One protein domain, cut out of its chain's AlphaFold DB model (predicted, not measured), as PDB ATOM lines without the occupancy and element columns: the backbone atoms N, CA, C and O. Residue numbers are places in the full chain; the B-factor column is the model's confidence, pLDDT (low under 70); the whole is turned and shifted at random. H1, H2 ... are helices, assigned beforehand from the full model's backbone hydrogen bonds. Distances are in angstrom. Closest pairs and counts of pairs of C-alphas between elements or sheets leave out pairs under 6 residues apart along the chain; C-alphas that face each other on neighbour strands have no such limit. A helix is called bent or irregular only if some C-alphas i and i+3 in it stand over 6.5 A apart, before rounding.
ATOM      1  N   ARG A   2     189.146 131.561 129.726       93.44
ATOM      2  CA  ARG A   2     190.604 131.435 129.952       93.44
ATOM      3  C   ARG A   2     191.029 131.934 131.333       93.44
ATOM      4  O   ARG A   2     191.733 131.238 132.043       93.44
ATOM      5  N   GLU A   3     190.509 133.091 131.730       94.50
ATOM      6  CA  GLU A   3     190.782 133.647 133.054       94.50
ATOM      7  C   GLU A   3     190.206 132.802 134.202       94.50
ATOM      8  O   GLU A   3     190.900 132.549 135.176       94.50
ATOM      9  N   CYS A   4     188.982 132.280 134.063       94.94
ATOM     10  CA  CYS A   4     188.409 131.356 135.051       94.94
ATOM     11  C   CYS A   4     189.292 130.108 135.215       94.94
ATOM     12  O   CYS A   4     189.567 129.694 136.332       94.94
ATOM     13  N   PHE A   5     189.785 129.543 134.108       95.00
ATOM     14  CA  PHE A   5     190.735 128.435 134.165       95.00
ATOM     15  C   PHE A   5     192.030 128.842 134.873       95.00
ATOM     16  O   PHE A   5     192.448 128.151 135.791       95.00
ATOM     17  N   ARG A   6     192.628 129.986 134.516       95.44
ATOM     18  CA  ARG A   6     193.870 130.467 135.137       95.44
ATOM     19  C   ARG A   6     193.761 130.573 136.662       95.44
ATOM     20  O   ARG A   6     194.716 130.229 137.351       95.44
ATOM     21  N   LEU A   7     192.624 131.055 137.163       95.94
ATOM     22  CA  LEU A   7     192.369 131.236 138.593       95.94
ATOM     23  C   LEU A   7     192.166 129.908 139.338       95.94
ATOM     24  O   LEU A   7     192.677 129.764 140.441       95.94
ATOM     25  N   HIS A   8     191.479 128.942 138.724       95.75
ATOM     26  CA  HIS A   8     191.046 127.708 139.394       95.75
ATOM     27  C   HIS A   8     191.834 126.451 138.992       95.75
ATOM     28  O   HIS A   8     191.567 125.372 139.509       95.75
ATOM     29  N   GLN A   9     192.802 126.544 138.073       95.25
ATOM     30  CA  GLN A   9     193.584 125.386 137.608       95.25
ATOM     31  C   GLN A   9     194.277 124.634 138.753       95.25
ATOM     32  O   GLN A   9     194.445 123.422 138.680       95.25
ATOM     33  N   HIS A  10     194.648 125.344 139.822       95.44
ATOM     34  CA  HIS A  10     195.308 124.770 140.995       95.44
ATOM     35  C   HIS A  10     194.346 124.025 141.932       95.44
ATOM     36  O   HIS A  10     194.801 123.329 142.832       95.44
ATOM     37  N   GLU A  11     193.033 124.160 141.727       96.69
ATOM     38  CA  GLU A  11     191.990 123.474 142.498       96.69
ATOM     39  C   GLU A  11     191.508 122.182 141.817       96.69
ATOM     40  O   GLU A  11     190.683 121.462 142.381       96.69
ATOM     41  N   LEU A  12     191.989 121.887 140.602       97.12
ATOM     42  CA  LEU A  12     191.634 120.664 139.885       97.12
ATOM     43  C   LEU A  12     192.101 119.437 140.672       97.12
ATOM     44  O   LEU A  12     193.262 119.335 141.060       97.12
ATOM     45  N   LEU A  13     191.192 118.480 140.863       97.62
ATOM     46  CA  LEU A  13     191.453 117.282 141.673       97.62
ATOM     47  C   LEU A  13     192.464 116.320 141.027       97.62
ATOM     48  O   LEU A  13     193.008 115.446 141.697       97.62
ATOM     49  N   GLN A  14     192.706 116.473 139.726       94.69
ATOM     50  CA  GLN A  14     193.634 115.665 138.945       94.69
ATOM     51  C   GLN A  14     194.085 116.426 137.687       94.69
ATOM     52  O   GLN A  14     193.367 117.320 137.224       94.69
ATOM     53  N   PRO A  15     195.231 116.060 137.085       94.62
ATOM     54  CA  PRO A  15     195.604 116.544 135.760       94.62
ATOM     55  C   PRO A  15     194.536 116.182 134.721       94.62
ATOM     56  O   PRO A  15     194.056 115.047 134.690       94.62
ATOM     57  N   VAL A  16     194.166 117.139 133.867       93.88
ATOM     58  CA  VAL A  16     193.176 116.942 132.800       93.88
ATOM     59  C   VAL A  16     193.541 117.729 131.548       93.88
ATOM     60  O   VAL A  16     194.029 118.855 131.635       93.88
ATOM     61  N   ASP A  17     193.192 117.174 130.391       94.06
ATOM     62  CA  ASP A  17     193.087 117.929 129.146       94.06
ATOM     63  C   ASP A  17     191.682 118.537 129.050       94.06
ATOM     64  O   ASP A  17     190.678 117.824 128.988       94.06
ATOM     65  N   LEU A  18     191.586 119.871 129.067       92.50
ATOM     66  CA  LEU A  18     190.308 120.582 129.149       92.50
ATOM     67  C   LEU A  18     190.010 121.379 127.875       92.50
ATOM     68  O   LEU A  18     190.698 122.346 127.550       92.50
ATOM     69  N   VAL A  19     188.903 121.045 127.205       93.31
ATOM     70  CA  VAL A  19     188.359 121.823 126.080       93.31
ATOM     71  C   VAL A  19     187.074 122.527 126.519       93.31
ATOM     72  O   VAL A  19     186.068 121.890 126.824       93.31
ATOM     73  N   LEU A  20     187.091 123.862 126.535       91.06
ATOM     74  CA  LEU A  20     185.934 124.685 126.906       91.06
ATOM     75  C   LEU A  20     185.261 125.273 125.664       91.06
ATOM     76  O   LEU A  20     185.830 126.135 124.992       91.06
ATOM     77  N   VAL A  21     184.016 124.873 125.403       92.19
ATOM     78  CA  VAL A  21     183.216 125.385 124.280       92.19
ATOM     79  C   VAL A  21     182.171 126.382 124.783       92.19
ATOM     80  O   VAL A  21     181.279 126.046 125.563       92.19
ATOM     81  N   ALA A  22     182.256 127.632 124.324       90.88
ATOM     82  CA  ALA A  22     181.269 128.659 124.647       90.88
ATOM     83  C   ALA A  22     180.001 128.507 123.798       90.88
ATOM     84  O   ALA A  22     180.035 128.624 122.575       90.88
ATOM     85  N   ARG A  23     178.849 128.355 124.460       91.44
ATOM     86  CA  ARG A  23     177.528 128.512 123.826       91.44
ATOM     87  C   ARG A  23     177.169 129.990 123.650       91.44
ATOM     88  O   ARG A  23     177.508 130.809 124.501       91.44
ATOM     89  N   ARG A  24     176.385 130.327 122.617       93.31
ATOM     90  CA  ARG A  24     175.960 131.711 122.293       93.31
ATOM     91  C   ARG A  24     175.402 132.489 123.493       93.31
ATOM     92  O   ARG A  24     175.673 133.676 123.640       93.31
ATOM     93  N   SER A  25     174.690 131.815 124.395       90.31
ATOM     94  CA  SER A  25     174.087 132.419 125.592       90.31
ATOM     95  C   SER A  25     175.090 132.921 126.648       90.31
ATOM     96  O   SER A  25     174.666 133.455 127.675       90.31
ATOM     97  N   ILE A  26     176.397 132.692 126.468       90.75
ATOM     98  CA  ILE A  26     177.445 133.199 127.364       90.75
ATOM     99  C   ILE A  26     178.025 134.539 126.899       90.75
ATOM    100  O   ILE A  26     178.640 135.231 127.702       90.75
ATOM    101  N   ALA A  27     177.803 134.929 125.638       90.69
ATOM    102  CA  ALA A  27     178.441 136.100 125.034       90.69
ATOM    103  C   ALA A  27     178.075 137.428 125.724       90.69
ATOM    104  O   ALA A  27     178.909 138.319 125.812       90.69
ATOM    105  N   SER A  28     176.853 137.552 126.250       91.50
ATOM    106  CA  SER A  28     176.373 138.753 126.951       91.50
ATOM    107  C   SER A  28     176.577 138.714 128.469       91.50
ATOM    108  O   SER A  28     176.118 139.607 129.183       91.50
ATOM    109  N   ARG A  29     177.227 137.674 129.006       91.44
ATOM    110  CA  ARG A  29     177.373 137.502 130.456       91.44
ATOM    111  C   ARG A  29     178.622 138.200 130.974       91.44
ATOM    112  O   ARG A  29     179.704 138.081 130.409       91.44
ATOM    113  N   ARG A  30     178.472 138.872 132.117       93.19
ATOM    114  CA  ARG A  30     179.603 139.423 132.874       93.19
ATOM    115  C   ARG A  30     180.476 138.301 133.426       93.19
ATOM    116  O   ARG A  30     179.979 137.203 133.691       93.19
ATOM    117  N   PHE A  31     181.747 138.619 133.668       92.06
ATOM    118  CA  PHE A  31     182.754 137.686 134.177       92.06
ATOM    119  C   PHE A  31     182.246 136.833 135.345       92.06
ATOM    120  O   PHE A  31     182.295 135.613 135.270       92.06
ATOM    121  N   HIS A  32     181.656 137.463 136.360       92.94
ATOM    122  CA  HIS A  32     181.189 136.779 137.562       92.94
ATOM    123  C   HIS A  32     180.115 135.706 137.267       92.94
ATOM    124  O   HIS A  32     180.081 134.639 137.875       92.94
ATOM    125  N   SER A  33     179.261 135.920 136.255       93.06
ATOM    126  CA  SER A  33     178.325 134.878 135.810       93.06
ATOM    127  C   SER A  33     179.022 133.759 135.031       93.06
ATOM    128  O   SER A  33     178.550 132.623 135.076       93.06
ATOM    129  N   VAL A  34     180.098 134.061 134.302       93.94
ATOM    130  CA  VAL A  34     180.907 133.063 133.583       93.94
ATOM    131  C   VAL A  34     181.671 132.185 134.573       93.94
ATOM    132  O   VAL A  34     181.641 130.967 134.430       93.94
ATOM    133  N   GLU A  35     182.293 132.784 135.587       95.75
ATOM    134  CA  GLU A  35     183.012 132.098 136.665       95.75
ATOM    135  C   GLU A  35     182.089 131.149 137.439       95.75
ATOM    136  O   GLU A  35     182.387 129.964 137.571       95.75
ATOM    137  N   ARG A  36     180.892 131.608 137.829       94.25
ATOM    138  CA  ARG A  36     179.895 130.745 138.485       94.25
ATOM    139  C   ARG A  36     179.496 129.537 137.640       94.25
ATOM    140  O   ARG A  36     179.385 128.433 138.164       94.25
ATOM    141  N   HIS A  37     179.264 129.728 136.340       94.06
ATOM    142  CA  HIS A  37     178.936 128.613 135.447       94.06
ATOM    143  C   HIS A  37     180.103 127.645 135.266       94.06
ATOM    144  O   HIS A  37     179.879 126.443 135.183       94.06
ATOM    145  N   PHE A  38     181.326 128.170 135.195       95.12
ATOM    146  CA  PHE A  38     182.542 127.374 135.109       95.12
ATOM    147  C   PHE A  38     182.679 126.470 136.341       95.12
ATOM    148  O   PHE A  38     182.715 125.251 136.188       95.12
ATOM    149  N   LEU A  39     182.623 127.042 137.548       96.38
ATOM    150  CA  LEU A  39     182.703 126.290 138.804       96.38
ATOM    151  C   LEU A  39     181.585 125.250 138.926       96.38
ATOM    152  O   LEU A  39     181.851 124.093 139.236       96.38
ATOM    153  N   ALA A  40     180.339 125.630 138.630       96.06
ATOM    154  CA  ALA A  40     179.206 124.708 138.699       96.06
ATOM    155  C   ALA A  40     179.349 123.523 137.726       96.06
ATOM    156  O   ALA A  40     179.020 122.392 138.081       96.06
ATOM    157  N   LEU A  41     179.846 123.770 136.508       95.50
ATOM    158  CA  LEU A  41     180.076 122.722 135.515       95.50
ATOM    159  C   LEU A  41     181.162 121.744 135.974       95.50
ATOM    160  O   LEU A  41     180.966 120.536 135.882       95.50
ATOM    161  N   LEU A  42     182.287 122.259 136.471       96.56
ATOM    162  CA  LEU A  42     183.424 121.440 136.885       96.56
ATOM    163  C   LEU A  42     183.143 120.634 138.158       96.56
ATOM    164  O   LEU A  42     183.522 119.469 138.211       96.56
ATOM    165  N   LYS A  43     182.416 121.197 139.133       97.38
ATOM    166  CA  LYS A  43     181.921 120.439 140.296       97.38
ATOM    167  C   LYS A  43     181.010 119.296 139.866       97.38
ATOM    168  O   LYS A  43     181.237 118.149 140.225       97.38
ATOM    169  N   LYS A  44     180.041 119.584 138.988       96.88
ATOM    170  CA  LYS A  44     179.147 118.556 138.433       96.88
ATOM    171  C   LYS A  44     179.909 117.457 137.680       96.88
ATOM    172  O   LYS A  44     179.456 116.319 137.653       96.88
ATOM    173  N   ALA A  45     181.035 117.797 137.058       95.81
ATOM    174  CA  ALA A  45     181.909 116.848 136.376       95.81
ATOM    175  C   ALA A  45     182.879 116.107 137.321       95.81
ATOM    176  O   ALA A  45     183.655 115.287 136.842       95.81
ATOM    177  N   GLY A  46     182.865 116.388 138.630       96.94
ATOM    178  CA  GLY A  46     183.784 115.791 139.603       96.94
ATOM    179  C   GLY A  46     185.236 116.254 139.452       96.94
ATOM    180  O   GLY A  46     186.148 115.548 139.864       96.94
TER     181      GLY A  46
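Overview. This is residues 2 to 46 of the 60 residues of an uncharacterized protein of marine metagenome (UniProt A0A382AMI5). Two helices, H1 and H2, run the same way with their lines at 42 degrees, and a long unnamed link, residues 12 to 30, sweeps back along the length of the model from the end of H1 to the beginning of H2. The outline is elongated, spanning 31 by 17 by 17 A. You have 45 residues printed, with two named helices in the order H1, H2 and no named strand; the class is all helix. The whole is only just compact, close to loose, with a radius of gyration of the C-alphas of 10.8 A.

Arrangement. Start at H1, residues 2 to 11, and compare it with H2, residues 31 to 44. They only just touch, with 3 pairs of C-alphas within 8 A; look at Cys 4 and Glu 35, whose C-alphas are the closest at 5.7 A. H2 touches H1 with residues 34 to 38 alone. Their lines stand at a steep tilt of 42 degrees, the same way, and their centres are 10.9 A apart. In H2 every O i to N i+4 pair is within hydrogen-bond range; in H1 4 of 6 are.

Along the chain. Find C-alpha 2 at (190.604, 131.435, 129.952); from there H1 runs 14.9 A to C-alpha 11. It is irregular: C-alphas 7 and 10 are 7.5 A apart. Find C-alpha 31 at (182.754, 137.686, 134.177), where H2 begins; it runs 19.9 A to C-alpha 44 at (179.147, 118.556, 138.433).

Size, cuts and confidence. The C-alphas farthest apart are those of Gln 14 and Ser 28, 31.2 A. The link from H1 to H2 is long, 19 residues. The printed part has no cut. In the B-factor column the mean pLDDT of the printed part is 94.2, and no printed residue is under 70.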